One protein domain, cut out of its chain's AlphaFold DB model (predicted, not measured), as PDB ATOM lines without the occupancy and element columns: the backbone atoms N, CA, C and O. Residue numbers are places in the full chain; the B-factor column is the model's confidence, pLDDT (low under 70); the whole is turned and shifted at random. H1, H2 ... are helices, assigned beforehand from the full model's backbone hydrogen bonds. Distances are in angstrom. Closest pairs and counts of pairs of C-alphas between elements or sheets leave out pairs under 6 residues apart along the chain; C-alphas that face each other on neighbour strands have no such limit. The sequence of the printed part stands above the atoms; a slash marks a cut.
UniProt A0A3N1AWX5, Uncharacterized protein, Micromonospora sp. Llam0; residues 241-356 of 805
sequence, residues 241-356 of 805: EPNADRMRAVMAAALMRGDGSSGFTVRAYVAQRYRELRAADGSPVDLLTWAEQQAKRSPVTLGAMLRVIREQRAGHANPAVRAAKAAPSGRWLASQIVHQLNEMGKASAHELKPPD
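Overview. This is residues 241 to 356 of the 805 residues of an uncharacterized protein of Micromonospora sp. Llam0 (UniProt A0A3N1AWX5). The long helix H2 runs through the model with H1 folded back along one side of it, while H6 and H7 follow one another along another side, H6 by one part of H2 and H7 by residues 262 to 270. The short helices H3, H4 and H5 form a looser group on a further side, H3 and H4 crossing almost at right angles and H5 far from H1. The printed part has 116 residues with seven named helices, H1 to H7 in chain order, and no named strand; its class is all helix. It is compact, with a radius of gyration of the C-alphas of 14.3 A, and spans 42 by 30 by 24 A.

Arrangement. H2, residues 262 to 281, is the hub, touching three other helices. H1, residues 244 to 257, forms a helical hairpin with it, at a shallow tilt of 20 degrees, opposite ways; their closest C-alphas, of Met 251 and Thr 265, are 4.6 A apart. H7, residues 336 to 351, touches residues 262 to 270 of H2 alone, at a shallow tilt of 24 degrees, opposite ways; the closest C-alphas, of Gly 263 and Gly 345, are 3.5 A apart. H6, residues 328 to 333, touches H2 at a shallow tilt of 18 degrees, opposite ways, with the C-alphas of Leu 277 and Ser 329 closest at 5.0 A. H1 and H7 only just touch, with 3 pairs of C-alphas within 8 A, Leu 255 and Gly 345 being closest at 7.8 A. H3, residues 287 to 294, and H2 are near each other. H3 touches H4, residues 302 to 311, about perpendicular at 88 degrees, with the C-alphas of Ala 291 and Met 305 closest at 5.0 A. H5, residues 319 to 326, only just touches H3, with 3 pairs of C-alphas within 8 A; those of Leu 287 and Ala 324 are closest at 6.9 A. Among the pairs that are apart are H1 and H5. The helix packing is part aligned, part crossed: 3 of 6 touching pairs are at a shallow tilt. In H1 to H7 every O i to N i+4 pair is within hydrogen-bond range.

Along the chain. H2 measures 28.6 A from C-alpha 262 at (50.639, 51.938, 9.346) to C-alpha 281 at (22.160, 49.586, 7.912). H7 measures 20.9 A, ending at C-alpha 351 at (57.402, 50.335, -0.218), and H1 19.7 A. H4 measures 14.1 A, H5 10.5 A, H3 10.3 A and H6 8.7 A.

Size, cuts and confidence. The C-alphas farthest apart, of Arg 257 and Gly 315, are 42.9 A apart. The printed part has no cut, and no link is long. The mean pLDDT of the printed part is 79.4; residues 241 to 242, 260 to 261, 295 to 301, 313 to 317 and 349 to 354 are under 70.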
ATOM      1  N   GLU A 241      39.602  49.794  23.942       69.44
ATOM      2  CA  GLU A 241      38.185  49.738  23.551       69.44
ATOM      3  C   GLU A 241      38.028  50.284  22.118       69.44
ATOM      4  O   GLU A 241      37.923  51.505  21.913       69.44
ATOM      5  N   PRO A 242      38.084  49.398  21.105       67.12
ATOM      6  CA  PRO A 242      38.137  49.803  19.711       67.12
ATOM      7  C   PRO A 242      36.757  50.234  19.203       67.12
ATOM      8  O   PRO A 242      35.834  49.432  19.076       67.12
ATOM      9  N   ASN A 243      36.652  51.502  18.820       77.50
ATOM     10  CA  ASN A 243      35.580  52.032  17.977       77.50
ATOM     11  C   ASN A 243      36.194  52.713  16.743       77.50
ATOM     12  O   ASN A 243      37.413  52.897  16.664       77.50
ATOM     13  N   ALA A 244      35.387  53.065  15.746       79.38
ATOM     14  CA  ALA A 244      35.910  53.623  14.508       79.38
ATOM     15  C   ALA A 244      36.622  54.957  14.720       79.38
ATOM     16  O   ALA A 244      37.574  55.227  13.992       79.38
ATOM     17  N   ASP A 245      36.209  55.767  15.695       79.62
ATOM     18  CA  ASP A 245      36.847  57.051  15.977       79.62
ATOM     19  C   ASP A 245      38.261  56.862  16.521       79.62
ATOM     20  O   ASP A 245      39.228  57.357  15.946       79.62
ATOM     21  N   ARG A 246      38.402  56.038  17.554       77.94
ATOM     22  CA  ARG A 246      39.688  55.689  18.158       77.94
ATOM     23  C   ARG A 246      40.608  54.959  17.175       77.94
ATOM     24  O   ARG A 246      41.793  55.277  17.071       77.94
ATOM     25  N   MET A 247      40.064  54.036  16.380       80.25
ATOM     26  CA  MET A 247      40.836  53.340  15.347       80.25
ATOM     27  C   MET A 247      41.277  54.278  14.215       80.25
ATOM     28  O   MET A 247      42.384  54.127  13.697       80.25
ATOM     29  N   ARG A 248      40.457  55.272  13.846       84.69
ATOM     30  CA  ARG A 248      40.845  56.325  12.893       84.69
ATOM     31  C   ARG A 248      41.990  57.161  13.448       84.69
ATOM     32  O   ARG A 248      42.924  57.461  12.712       84.69
ATOM     33  N   ALA A 249      41.925  57.498  14.729       79.81
ATOM     34  CA  ALA A 249      42.919  58.294  15.428       79.81
ATOM     35  C   ALA A 249      44.294  57.594  15.446       79.81
ATOM     36  O   ALA A 249      45.316  58.190  15.100       79.81
ATOM     37  N   VAL A 250      44.301  56.289  15.734       80.12
ATOM     38  CA  VAL A 250      45.479  55.408  15.650       80.12
ATOM     39  C   VAL A 250      46.004  55.269  14.225       80.12
ATOM     40  O   VAL A 250      47.213  55.338  14.000       80.12
ATOM     41  N   MET A 251      45.110  55.087  13.251       85.75
ATOM     42  CA  MET A 251      45.482  55.060  11.839       85.75
ATOM     43  C   MET A 251      46.159  56.365  11.426       85.75
ATOM     44  O   MET A 251      47.228  56.333  10.823       85.75
ATOM     45  N   ALA A 252      45.572  57.506  11.778       83.50
ATOM     46  CA  ALA A 252      46.127  58.817  11.484       83.50
ATOM     47  C   ALA A 252      47.493  59.017  12.154       83.50
ATOM     48  O   ALA A 252      48.397  59.544  11.516       83.50
ATOM     49  N   ALA A 253      47.682  58.544  13.389       82.88
ATOM     50  CA  ALA A 253      48.973  58.572  14.074       82.88
ATOM     51  C   ALA A 253      50.041  57.735  13.353       82.88
ATOM     52  O   ALA A 253      51.151  58.206  13.122       82.88
ATOM     53  N   ALA A 254      49.697  56.516  12.939       81.31
ATOM     54  CA  ALA A 254      50.629  55.651  12.226       81.31
ATOM     55  C   ALA A 254      50.971  56.193  10.826       81.31
ATOM     56  O   ALA A 254      52.133  56.175  10.429       81.31
ATOM     57  N   LEU A 255      49.983  56.726  10.095       82.56
ATOM     58  CA  LEU A 255      50.196  57.379   8.799       82.56
ATOM     59  C   LEU A 255      50.980  58.692   8.936       82.56
ATOM     60  O   LEU A 255      51.808  58.979   8.079       82.56
ATOM     61  N   MET A 256      50.756  59.460  10.012       83.75
ATOM     62  CA  MET A 256      51.535  60.657  10.358       83.75
ATOM     63  C   MET A 256      53.014  60.322  10.503       83.75
ATOM     64  O   MET A 256      53.877  61.027   9.985       83.75
ATOM     65  N   ARG A 257      53.300  59.224  11.204       82.38
ATOM     66  CA  ARG A 257      54.664  58.749  11.374       82.38
ATOM     67  C   ARG A 257      55.191  58.127  10.091       82.38
ATOM     68  O   ARG A 257      56.360  58.309   9.819       82.38
ATOM     69  N   GLY A 258      54.385  57.483   9.252       75.62
ATOM     70  CA  GLY A 258      54.861  56.888   7.994       75.62
ATOM     71  C   GLY A 258      55.740  55.651   8.211       75.62
ATOM     72  O   GLY A 258      56.600  55.348   7.391       75.62
ATOM     73  N   ASP A 259      55.542  54.964   9.334       77.25
ATOM     74  CA  ASP A 259      56.211  53.707   9.661       77.25
ATOM     75  C   ASP A 259      55.516  52.515   8.986       77.25
ATOM     76  O   ASP A 259      54.295  52.536   8.795       77.25
ATOM     77  N   GLY A 260      56.262  51.446   8.683       68.12
ATOM     78  CA  GLY A 260      55.725  50.242   8.032       68.12
ATOM     79  C   GLY A 260      54.538  49.587   8.756       68.12
ATOM     80  O   GLY A 260      53.737  48.886   8.136       68.12
ATOM     81  N   SER A 261      54.359  49.862  10.049       68.56
ATOM     82  CA  SER A 261      53.197  49.424  10.827       68.56
ATOM     83  C   SER A 261      51.861  50.090  10.440       68.56
ATOM     84  O   SER A 261      50.793  49.591  10.814       68.56
ATOM     85  N   SER A 262      51.861  51.178   9.663       75.50
ATOM     86  CA  SER A 262      50.639  51.938   9.346       75.50
ATOM     87  C   SER A 262      49.630  51.185   8.467       75.50
ATOM     88  O   SER A 262      48.420  51.400   8.578       75.50
ATOM     89  N   GLY A 263      50.078  50.224   7.650       74.44
ATOM     90  CA  GLY A 263      49.171  49.370   6.872       74.44
ATOM     91  C   GLY A 263      48.205  48.568   7.747       74.44
ATOM     92  O   GLY A 263      47.069  48.284   7.351       74.44
ATOM     93  N   PHE A 264      48.615  48.258   8.974       72.75
ATOM     94  CA  PHE A 264      47.792  47.517   9.918       72.75
ATOM     95  C   PHE A 264      46.686  48.348  10.527       72.75
ATOM     96  O   PHE A 264      45.543  47.898  10.617       72.75
ATOM     97  N   THR A 265      47.020  49.567  10.930       77.75
ATOM     98  CA  THR A 265      46.069  50.481  11.551       77.75
ATOM     99  C   THR A 265      45.027  50.939  10.537       77.75
ATOM    100  O   THR A 265      43.845  51.000  10.870       77.75
ATOM    101  N   VAL A 266      45.425  51.123   9.270       82.69
ATOM    102  CA  VAL A 266      44.506  51.318   8.138       82.69
ATOM    103  C   VAL A 266      43.514  50.166   8.030       82.69
ATOM    104  O   VAL A 266      42.305  50.393   7.982       82.69
ATOM    105  N   ARG A 267      43.997  48.919   8.001       77.88
ATOM    106  CA  ARG A 267      43.124  47.744   7.878       77.88
ATOM    107  C   ARG A 267      42.138  47.655   9.037       77.88
ATOM    108  O   ARG A 267      40.949  47.424   8.812       77.88
ATOM    109  N   ALA A 268      42.639  47.831  10.255       76.31
ATOM    110  CA  ALA A 268      41.847  47.744  11.468       76.31
ATOM    111  C   ALA A 268      40.762  48.833  11.503       76.31
ATOM    112  O   ALA A 268      39.597  48.532  11.765       76.31
ATOM    113  N   TYR A 269      41.104  50.067  11.115       86.25
ATOM    114  CA  TYR A 269      40.129  51.142  10.936       86.25
ATOM    115  C   TYR A 269      39.076  50.797   9.878       86.25
ATOM    116  O   TYR A 269      37.879  50.933  10.144       86.25
ATOM    117  N   VAL A 270      39.494  50.305   8.703       87.81
ATOM    118  CA  VAL A 270      38.557  49.977   7.620       87.81
ATOM    119  C   VAL A 270      37.534  48.932   8.073       87.81
ATOM    120  O   VAL A 270      36.330  49.104   7.882       87.81
ATOM    121  N   ALA A 271      38.007  47.871   8.727       81.38
ATOM    122  CA  ALA A 271      37.151  46.806   9.231       81.38
ATOM    123  C   ALA A 271      36.217  47.278  10.358       81.38
ATOM    124  O   ALA A 271      35.052  46.879  10.386       81.38
ATOM    125  N   GLN A 272      36.706  48.106  11.288       83.06
ATOM    126  CA  GLN A 272      35.897  48.614  12.399       83.06
ATOM    127  C   GLN A 272      34.795  49.554  11.905       83.06
ATOM    128  O   GLN A 272      33.626  49.382  12.243       83.06
ATOM    129  N   ARG A 273      35.139  50.506  11.031       87.50
ATOM    130  CA  ARG A 273      34.161  51.450  10.488       87.50
ATOM    131  C   ARG A 273      33.123  50.763   9.602       87.50
ATOM    132  O   ARG A 273      31.952  51.130   9.653       87.50
ATOM    133  N   TYR A 274      33.517  49.743   8.837       89.00
ATOM    134  CA  TYR A 274      32.558  48.927   8.092       89.00
ATOM    135  C   TYR A 274      31.539  48.254   9.019       89.00
ATOM    136  O   TYR A 274      30.343  48.312   8.742       89.00
ATOM    137  N   ARG A 275      31.998  47.653  10.125       84.00
ATOM    138  CA  ARG A 275      31.132  46.968  11.097       84.00
ATOM    139  C   ARG A 275      30.095  47.904  11.709       84.00
ATOM    140  O   ARG A 275      28.925  47.545  11.742       84.00
ATOM    141  N   GLU A 276      30.500  49.098  12.128       85.38
ATOM    142  CA  GLU A 276      29.574  50.096  12.680       85.38
ATOM    143  C   GLU A 276      28.523  50.543  11.661       85.38
ATOM    144  O   GLU A 276      27.332  50.567  11.964       85.38
ATOM    145  N   LEU A 277      28.945  50.843  10.426       88.81
ATOM    146  CA  LEU A 277      28.016  51.217   9.358       88.81
ATOM    147  C   LEU A 277      27.054  50.072   9.022       88.81
ATOM    148  O   LEU A 277      25.871  50.311   8.797       88.81
ATOM    149  N   ARG A 278      27.552  48.830   9.012       88.75
ATOM    150  CA  ARG A 278      26.744  47.636   8.755       88.75
ATOM    151  C   ARG A 278      25.734  47.383   9.871       88.75
ATOM    152  O   ARG A 278      24.598  47.021   9.590       88.75
ATOM    153  N   ALA A 279      26.133  47.565  11.130       86.00
ATOM    154  CA  ALA A 279      25.223  47.441  12.265       86.00
ATOM    155  C   ALA A 279      24.064  48.447  12.162       86.00
ATOM    156  O   ALA A 279      22.930  48.099  12.476       86.00
ATOM    157  N   ALA A 280      24.333  49.655  11.657       85.75
ATOM    158  CA  ALA A 280      23.316  50.682  11.440       85.75
ATOM    159  C   ALA A 280      22.412  50.419  10.220       85.75
ATOM    160  O   ALA A 280      21.231  50.758  10.261       85.75
ATOM    161  N   ASP A 281      22.938  49.840   9.134       88.31
ATOM    162  CA  ASP A 281      22.160  49.586   7.912       88.31
ATOM    163  C   ASP A 281      21.526  48.187   7.822       88.31
ATOM    164  O   ASP A 281      20.740  47.929   6.908       88.31
ATOM    165  N   GLY A 282      21.832  47.294   8.768       78.31
ATOM    166  CA  GLY A 282      21.197  45.982   8.905       78.31
ATOM    167  C   GLY A 282      21.473  45.016   7.749       78.31
ATOM    168  O   GLY A 282      20.709  44.071   7.550       78.31
ATOM    169  N   SER A 283      22.535  45.233   6.960       78.50
ATOM    170  CA  SER A 283      22.808  44.414   5.772       78.50
ATOM    171  C   SER A 283      22.930  42.914   6.110       78.50
ATOM    172  O   SER A 283      23.784  42.533   6.919       78.50
ATOM    173  N   PRO A 284      22.169  42.019   5.447       77.19
ATOM    174  CA  PRO A 284      22.106  40.596   5.808       77.19
ATOM    175  C   PRO A 284      23.398  39.834   5.488       77.19
ATOM    176  O   PRO A 284      23.669  38.795   6.078       77.19
ATOM    177  N   VAL A 285      24.214  40.361   4.573       85.38
ATOM    178  CA  VAL A 285      25.504  39.787   4.181       85.38
ATOM    179  C   VAL A 285      26.626  40.697   4.657       85.38
ATOM    180  O   VAL A 285      26.598  41.907   4.427       85.38
ATOM    181  N   ASP A 286      27.628  40.106   5.296       88.31
ATOM    182  CA  ASP A 286      28.924  40.741   5.511       88.31
ATOM    183  C   ASP A 286      29.772  40.593   4.237       88.31
ATOM    184  O   ASP A 286      30.148  39.490   3.840       88.31
ATOM    185  N   LEU A 287      30.057  41.721   3.582       86.75
ATOM    186  CA  LEU A 287      30.813  41.764   2.331       86.75
ATOM    187  C   LEU A 287      32.282  41.379   2.505       86.75
ATOM    188  O   LEU A 287      32.850  40.828   1.565       86.75
ATOM    189  N   LEU A 288      32.901  41.672   3.651       84.88
ATOM    190  CA  LEU A 288      34.293  41.298   3.903       84.88
ATOM    191  C   LEU A 288      34.397  39.785   4.093       84.88
ATOM    192  O   LEU A 288      35.200  39.147   3.416       84.88
ATOM    193  N   THR A 289      33.514  39.209   4.910       83.25
ATOM    194  CA  THR A 289      33.426  37.754   5.123       83.25
ATOM    195  C   THR A 289      33.100  37.015   3.823       83.25
ATOM    196  O   THR A 289      33.747  36.031   3.468       83.25
ATOM    197  N   TRP A 290      32.136  37.526   3.053       86.00
ATOM    198  CA  TRP A 290      31.817  36.983   1.735       86.00
ATOM    199  C   TRP A 290      33.031  37.032   0.796       86.00
ATOM    200  O   TRP A 290      33.353  36.039   0.147       86.00
ATOM    201  N   ALA A 291      33.738  38.161   0.730       82.94
ATOM    202  CA  ALA A 291      34.884  38.318  -0.159       82.94
ATOM    203  C   ALA A 291      36.068  37.428   0.232       82.94
ATOM    204  O   ALA A 291      36.772  36.937  -0.651       82.94
ATOM    205  N   GLU A 292      36.271  37.196   1.529       77.19
ATOM    206  CA  GLU A 292      37.254  36.245   2.045       77.19
ATOM    207  C   GLU A 292      36.970  34.824   1.538       77.19
ATOM    208  O   GLU A 292      37.866  34.175   1.001       77.19
ATOM    209  N   GLN A 293      35.713  34.374   1.597       79.56
ATOM    210  CA  GLN A 293      35.301  33.049   1.110       79.56
ATOM    211  C   GLN A 293      35.430  32.894  -0.413       79.56
ATOM    212  O   GLN A 293      35.686  31.799  -0.912       79.56
ATOM    213  N   GLN A 294      35.238  33.978  -1.168       79.06
ATOM    214  CA  GLN A 294      35.343  33.968  -2.633       79.06
ATOM    215  C   GLN A 294      36.782  34.113  -3.140       79.06
ATOM    216  O   GLN A 294      37.079  33.811  -4.302       79.06
ATOM    217  N   ALA A 295      37.694  34.609  -2.307       67.88
ATOM    218  CA  ALA A 295      39.066  34.824  -2.714       67.88
ATOM    219  C   ALA A 295      39.789  33.483  -2.921       67.88
ATOM    220  O   ALA A 295      39.953  32.672  -2.017       67.88
ATOM    221  N   LYS A 296      40.311  33.275  -4.134       61.91
ATOM    222  CA  LYS A 296      41.053  32.058  -4.520       61.91
ATOM    223  C   LYS A 296      42.454  31.941  -3.894       61.91
ATOM    224  O   LYS A 296      43.204  31.042  -4.262       61.91
ATOM    225  N   ARG A 297      42.850  32.881  -3.030       52.75
ATOM    226  CA  ARG A 297      44.177  32.956  -2.404       52.75
ATOM    227  C   ARG A 297      44.027  32.822  -0.900       52.75
ATOM    228  O   ARG A 297      43.320  33.628  -0.311       52.75
ATOM    229  N   SER A 298      44.720  31.867  -0.290       48.78
ATOM    230  CA  SER A 298      44.902  31.836   1.157       48.78
ATOM    231  C   SER A 298      46.349  32.216   1.465       48.78
ATOM    232  O   SER A 298      47.266  31.559   0.972       48.78
ATOM    233  N   PRO A 299      46.602  33.278   2.238       52.50
ATOM    234  CA  PRO A 299      45.647  34.156   2.924       52.50
ATOM    235  C   PRO A 299      45.054  35.274   2.062       52.50
ATOM    236  O   PRO A 299      45.623  35.676   1.046       52.50
ATOM    237  N   VAL A 300      43.923  35.817   2.525       63.09
ATOM    238  CA  VAL A 300      43.227  36.929   1.868       63.09
ATOM    239  C   VAL A 300      43.606  38.262   2.520       63.09
ATOM    240  O   VAL A 300      43.362  38.516   3.705       63.09
ATOM    241  N   THR A 301      44.207  39.148   1.730       69.50
ATOM    242  CA  THR A 301      44.533  40.518   2.149       69.50
ATOM    243  C   THR A 301      43.303  41.424   2.054       69.50
ATOM    244  O   THR A 301      42.376  41.138   1.293       69.50
ATOM    245  N   LEU A 302      43.293  42.554   2.777       74.56
ATOM    246  CA  LEU A 302      42.220  43.550   2.628       74.56
ATOM    247  C   LEU A 302      42.088  44.004   1.168       74.56
ATOM    248  O   LEU A 302      40.987  44.004   0.629       74.56
ATOM    249  N   GLY A 303      43.207  44.284   0.496       76.00
ATOM    250  CA  GLY A 303      43.209  44.629  -0.926       76.00
ATOM    251  C   GLY A 303      42.590  43.540  -1.813       76.00
ATOM    252  O   GLY A 303      41.833  43.853  -2.730       76.00
ATOM    253  N   ALA A 304      42.843  42.258  -1.522       75.69
ATOM    254  CA  ALA A 304      42.223  41.150  -2.246       75.69
ATOM    255  C   ALA A 304      40.703  41.088  -2.019       75.69
ATOM    256  O   ALA A 304      39.970  40.935  -2.996       75.69
ATOM    257  N   MET A 305      40.233  41.277  -0.780       82.00
ATOM    258  CA  MET A 305      38.799  41.351  -0.467       82.00
ATOM    259  C   MET A 305      38.131  42.536  -1.170       82.00
ATOM    260  O   MET A 305      37.140  42.360  -1.874       82.00
ATOM    261  N   LEU A 306      38.705  43.738  -1.053       85.25
ATOM    262  CA  LEU A 306      38.190  44.950  -1.697       85.25
ATOM    263  C   LEU A 306      38.119  44.798  -3.219       85.25
ATOM    264  O   LEU A 306      37.157  45.248  -3.845       85.25
ATOM    265  N   ARG A 307      39.111  44.134  -3.820       84.25
ATOM    266  CA  ARG A 307      39.113  43.811  -5.247       84.25
ATOM    267  C   ARG A 307      37.975  42.858  -5.613       84.25
ATOM    268  O   ARG A 307      37.232  43.173  -6.535       84.25
ATOM    269  N   VAL A 308      37.787  41.762  -4.873       85.75
ATOM    270  CA  VAL A 308      36.673  40.816  -5.086       85.75
ATOM    271  C   VAL A 308      35.319  41.529  -4.986       85.75
ATOM    272  O   VAL A 308      34.473  41.382  -5.867       85.75
ATOM    273  N   ILE A 309      35.131  42.377  -3.970       86.75
ATOM    274  CA  ILE A 309      33.913  43.185  -3.797       86.75
ATOM    275  C   ILE A 309      33.691  44.103  -5.001       86.75
ATOM    276  O   ILE A 309      32.568  44.195  -5.504       86.75
ATOM    277  N   ARG A 310      34.741  44.769  -5.490       84.88
ATOM    278  CA  ARG A 310      34.664  45.708  -6.617       84.88
ATOM    279  C   ARG A 310      34.370  45.006  -7.942       84.88
ATOM    280  O   ARG A 310      33.456  45.420  -8.649       84.88
ATOM    281  N   GLU A 311      35.115  43.946  -8.248       83.38
ATOM    282  CA  GLU A 311      35.061  43.204  -9.515       83.38
ATOM    283  C   GLU A 311      33.787  42.359  -9.666       83.38
ATOM    284  O   GLU A 311      33.426  41.978 -10.783       83.38
ATOM    285  N   GLN A 312      33.055  42.111  -8.574       79.56
ATOM    286  CA  GLN A 312      31.776  41.412  -8.626       79.56
ATOM    287  C   GLN A 312      30.752  42.164  -9.494       79.56
ATOM    288  O   GLN A 312      30.174  43.178  -9.078       79.56
ATOM    289  N   ARG A 313      30.492  41.620 -10.692       66.81
ATOM    290  CA  ARG A 313      29.537  42.154 -11.676       66.81
ATOM    291  C   ARG A 313      28.106  42.097 -11.140       66.81
ATOM    292  O   ARG A 313      27.647  41.046 -10.693       66.81
ATOM    293  N   ALA A 314      27.369  43.204 -11.267       59.09
ATOM    294  CA  ALA A 314      26.000  43.337 -10.760       59.09
ATOM    295  C   ALA A 314      25.061  42.211 -11.243       59.09
ATOM    296  O   ALA A 314      24.263  41.713 -10.453       59.09
ATOM    297  N   GLY A 315      25.207  41.758 -12.495       55.66
ATOM    298  CA  GLY A 315      24.380  40.701 -13.094       55.66
ATOM    299  C   GLY A 315      24.669  39.264 -12.633       55.66
ATOM    300  O   GLY A 315      23.842  38.401 -12.878       55.66
ATOM    301  N   HIS A 316      25.796  39.000 -11.959       60.66
ATOM    302  CA  HIS A 316      26.202  37.653 -11.503       60.66
ATOM    303  C   HIS A 316      26.273  37.534  -9.968       60.66
ATOM    304  O   HIS A 316      26.668  36.504  -9.429       60.66
ATOM    305  N   ALA A 317      25.933  38.601  -9.239       63.38
ATOM    306  CA  ALA A 317      25.882  38.598  -7.782       63.38
ATOM    307  C   ALA A 317      24.525  38.090  -7.281       63.38
ATOM    308  O   ALA A 317      23.486  38.529  -7.781       63.38
ATOM    309  N   ASN A 318      24.545  37.239  -6.249       77.56
ATOM    310  CA  ASN A 318      23.362  36.914  -5.450       77.56
ATOM    311  C   ASN A 318      22.653  38.230  -5.036       77.56
ATOM    312  O   ASN A 318      23.348  39.170  -4.626       77.56
ATOM    313  N   PRO A 319      21.310  38.328  -5.138       82.19
ATOM    314  CA  PRO A 319      20.543  39.501  -4.712       82.19
ATOM    315  C   PRO A 319      20.958  40.075  -3.350       82.19
ATOM    316  O   PRO A 319      21.053  41.294  -3.211       82.19
ATOM    317  N   ALA A 320      21.302  39.221  -2.382       83.25
ATOM    318  CA  ALA A 320      21.737  39.640  -1.051       83.25
ATOM    319  C   ALA A 320      23.090  40.386  -1.059       83.25
ATOM    320  O   ALA A 320      23.248  41.399  -0.383       83.25
ATOM    321  N   VAL A 321      24.047  39.949  -1.888       85.81
ATOM    322  CA  VAL A 321      25.343  40.634  -2.075       85.81
ATOM    323  C   VAL A 321      25.146  41.963  -2.804       85.81
ATOM    324  O   VAL A 321      25.795  42.956  -2.483       85.81
ATOM    325  N   ARG A 322      24.227  42.011  -3.778       85.56
ATOM    326  CA  ARG A 322      23.885  43.253  -4.486       85.56
ATOM    327  C   ARG A 322      23.265  44.280  -3.535       85.56
ATOM    328  O   ARG A 322      23.663  45.442  -3.578       85.56
ATOM    329  N   ALA A 323      22.350  43.845  -2.669       86.25
ATOM    330  CA  ALA A 323      21.749  44.682  -1.636       86.25
ATOM    331  C   ALA A 323      22.806  45.200  -0.647       86.25
ATOM    332  O   ALA A 323      22.894  46.407  -0.439       86.25
ATOM    333  N   ALA A 324      23.682  44.325  -0.141       88.38
ATOM    334  CA  ALA A 324      24.766  44.722   0.757       88.38
ATOM    335  C   ALA A 324      25.752  45.710   0.099       88.38
ATOM    336  O   ALA A 324      26.165  46.675   0.732       88.38
ATOM    337  N   LYS A 325      26.087  45.544  -1.193       89.31
ATOM    338  CA  LYS A 325      26.909  46.520  -1.946       89.31
ATOM    339  C   LYS A 325      26.222  47.882  -2.100       89.31
ATOM    340  O   LYS A 325      26.908  48.900  -2.145       89.31
ATOM    341  N   ALA A 326      24.895  47.905  -2.218       88.69
ATOM    342  CA  ALA A 326      24.110  49.131  -2.350       88.69
ATOM    343  C   ALA A 326      23.816  49.812  -1.000       88.69
ATOM    344  O   ALA A 326      23.464  50.995  -0.977       88.69
ATOM    345  N   ALA A 327      23.969  49.112   0.122       91.31
ATOM    346  CA  ALA A 327      23.821  49.687   1.454       91.31
ATOM    347  C   ALA A 327      24.916  50.739   1.748       91.31
ATOM    348  O   ALA A 327      25.961  50.741   1.085       91.31
ATOM    349  N   PRO A 328      24.705  51.665   2.704       92.19
ATOM    350  CA  PRO A 328      25.714  52.645   3.115       92.19
ATOM    351  C   PRO A 328      27.083  52.026   3.436       92.19
ATOM    352  O   PRO A 328      28.102  52.525   2.954       92.19
ATOM    353  N   SER A 329      27.118  50.912   4.173       90.69
ATOM    354  CA  SER A 329      28.350  50.194   4.523       90.69
ATOM    355  C   SER A 329      29.089  49.643   3.295       90.69
ATOM    356  O   SER A 329      30.308  49.798   3.179       90.69
ATOM    357  N   GLY A 330      28.367  49.068   2.327       90.81
ATOM    358  CA  GLY A 330      28.932  48.576   1.069       90.81
ATOM    359  C   GLY A 330      29.409  49.687   0.132       90.81
ATOM    360  O   GLY A 330      30.496  49.581  -0.443       90.81
ATOM    361  N   ARG A 331      28.652  50.788   0.020       91.94
ATOM    362  CA  ARG A 331      29.067  51.985  -0.734       91.94
ATOM    363  C   ARG A 331      30.325  52.610  -0.148       91.94
ATOM    364  O   ARG A 331      31.204  53.027  -0.898       91.94
ATOM    365  N   TRP A 332      30.429  52.642   1.178       92.69
ATOM    366  CA  TRP A 332      31.618  53.127   1.860       92.69
ATOM    367  C   TRP A 332      32.839  52.234   1.592       92.69
ATOM    368  O   TRP A 332      33.877  52.761   1.196       92.69
ATOM    369  N   LEU A 333      32.719  50.902   1.675       91.19
ATOM    370  CA  LEU A 333      33.812  49.980   1.310       91.19
ATOM    371  C   LEU A 333      34.288  50.146  -0.143       91.19
ATOM    372  O   LEU A 333      35.473  49.993  -0.430       91.19
ATOM    373  N   ALA A 334      33.374  50.455  -1.064       88.81
ATOM    374  CA  ALA A 334      33.684  50.681  -2.476       88.81
ATOM    375  C   ALA A 334      34.158  52.116  -2.791       88.81
ATOM    376  O   ALA A 334      34.430  52.426  -3.951       88.81
ATOM    377  N   SER A 335      34.232  52.995  -1.789       90.56
ATOM    378  CA  SER A 335      34.538  54.412  -1.981       90.56
ATOM    379  C   SER A 335      36.004  54.674  -2.338       90.56
ATOM    380  O   SER A 335      36.911  53.898  -2.020       90.56
ATOM    381  N   GLN A 336      36.247  55.838  -2.947       89.69
ATOM    382  CA  GLN A 336      37.598  56.290  -3.279       89.69
ATOM    383  C   GLN A 336      38.482  56.458  -2.034       89.69
ATOM    384  O   GLN A 336      39.671  56.157  -2.103       89.69
ATOM    385  N   ILE A 337      37.924  56.885  -0.895       90.44
ATOM    386  CA  ILE A 337      38.710  57.055   0.333       90.44
ATOM    387  C   ILE A 337      39.204  55.710   0.872       90.44
ATOM    388  O   ILE A 337      40.374  55.603   1.213       90.44
ATOM    389  N   VAL A 338      38.382  54.652   0.864       91.12
ATOM    390  CA  VAL A 338      38.828  53.309   1.284       91.12
ATOM    391  C   VAL A 338      39.908  52.773   0.344       91.12
ATOM    392  O   VAL A 338      40.886  52.185   0.805       91.12
ATOM    393  N   HIS A 339      39.788  53.032  -0.962       89.19
ATOM    394  CA  HIS A 339      40.847  52.708  -1.917       89.19
ATOM    395  C   HIS A 339      42.154  53.450  -1.607       89.19
ATOM    396  O   HIS A 339      43.203  52.819  -1.523       89.19
ATOM    397  N   GLN A 340      42.095  54.767  -1.398       90.25
ATOM    398  CA  GLN A 340      43.273  55.576  -1.087       90.25
ATOM    399  C   GLN A 340      43.905  55.168   0.245       90.25
ATOM    400  O   GLN A 340      45.119  55.025   0.302       90.25
ATOM    401  N   LEU A 341      43.110  54.918   1.290       89.50
ATOM    402  CA  LEU A 341      43.606  54.417   2.572       89.50
ATOM    403  C   LEU A 341      44.323  53.073   2.400       89.50
ATOM    404  O   LEU A 341      45.436  52.917   2.891       89.50
ATOM    405  N   ASN A 342      43.734  52.129   1.658       86.44
ATOM    406  CA  ASN A 342      44.370  50.842   1.376       86.44
ATOM    407  C   ASN A 342      45.697  51.005   0.618       86.44
ATOM    408  O   ASN A 342      46.668  50.342   0.970       86.44
ATOM    409  N   GLU A 343      45.763  51.890  -0.383       85.88
ATOM    410  CA  GLU A 343      47.017  52.162  -1.093       85.88
ATOM    411  C   GLU A 343      48.055  52.855  -0.202       85.88
ATOM    412  O   GLU A 343      49.216  52.471  -0.262       85.88
ATOM    413  N   MET A 344      47.667  53.785   0.680       85.00
ATOM    414  CA  MET A 344      48.580  54.374   1.673       85.00
ATOM    415  C   MET A 344      49.138  53.310   2.620       85.00
ATOM    416  O   MET A 344      50.344  53.245   2.844       85.00
ATOM    417  N   GLY A 345      48.266  52.446   3.148       80.25
ATOM    418  CA  GLY A 345      48.670  51.362   4.036       80.25
ATOM    419  C   GLY A 345      49.601  50.363   3.349       80.25
ATOM    420  O   GLY A 345      50.597  49.942   3.932       80.25
ATOM    421  N   LYS A 346      49.318  50.030   2.085       76.56
ATOM    422  CA  LYS A 346      50.172  49.186   1.243       76.56
ATOM    423  C   LYS A 346      51.525  49.854   0.970       76.56
ATOM    424  O   LYS A 346      52.557  49.225   1.175       76.56
ATOM    425  N   ALA A 347      51.526  51.111   0.534       74.50
ATOM    426  CA  ALA A 347      52.723  51.894   0.236       74.50
ATOM    427  C   ALA A 347      53.646  52.007   1.455       74.50
ATOM    428  O   ALA A 347      54.843  51.748   1.355       74.50
ATOM    429  N   SER A 348      53.087  52.303   2.625       72.00
ATOM    430  CA  SER A 348      53.863  52.416   3.855       72.00
ATOM    431  C   SER A 348      54.390  51.059   4.339       72.00
ATOM    432  O   SER A 348      55.576  50.950   4.640       72.00
ATOM    433  N   ALA A 349      53.565  50.004   4.335       67.44
ATOM    434  CA  ALA A 349      53.976  48.676   4.801       67.44
ATOM    435  C   ALA A 349      54.946  47.944   3.855       67.44
ATOM    436  O   ALA A 349      55.765  47.151   4.320       67.44
ATOM    437  N   HIS A 350      54.859  48.173   2.539       64.12
ATOM    438  CA  HIS A 350      55.635  47.421   1.542       64.12
ATOM    439  C   HIS A 350      56.736  48.222   0.853       64.12
ATOM    440  O   HIS A 350      57.752  47.645   0.475       64.12
ATOM    441  N   GLU A 351      56.536  49.520   0.644       59.84
ATOM    442  CA  GLU A 351      57.402  50.335  -0.218       59.84
ATOM    443  C   GLU A 351      58.101  51.459   0.549       59.84
ATOM    444  O   GLU A 351      58.932  52.153  -0.035       59.84
ATOM    445  N   LEU A 352      57.763  51.658   1.834       59.28
ATOM    446  CA  LEU A 352      58.118  52.858   2.596       59.28
ATOM    447  C   LEU A 352      57.768  54.165   1.890       59.28
ATOM    448  O   LEU A 352      58.358  55.219   2.133       59.28
ATOM    449  N   LYS A 353      56.815  54.094   0.971       64.88
ATOM    450  CA  LYS A 353      56.488  55.240   0.161       64.88
ATOM    451  C   LYS A 353      55.544  56.132   0.977       64.88
ATOM    452  O   LYS A 353      54.501  55.641   1.424       64.88
ATOM    453  N   PRO A 354      55.880  57.417   1.189       65.62
ATOM    454  CA  PRO A 354      54.964  58.359   1.799       65.62
ATOM    455  C   PRO A 354      53.725  58.489   0.902       65.62
ATOM    456  O   PRO A 354      53.820  58.322  -0.319       65.62
ATOM    457  N   PRO A 355      52.546  58.774   1.473       74.00
ATOM    458  CA  PRO A 355      51.366  59.036   0.666       74.00
ATOM    459  C   PRO A 355      51.618  60.192  -0.310       74.00
ATOM    460  O   PRO A 355      52.086  61.253   0.096       74.00
ATOM    461  N   ASP A 356      51.271  60.005  -1.586       75.50
ATOM    462  CA  ASP A 356      51.357  61.089  -2.571       75.50
ATOM    463  C   ASP A 356      50.396  62.242  -2.180       75.50
ATOM    464  O   ASP A 356      49.361  61.985  -1.549       75.50
TER     465      ASP A 356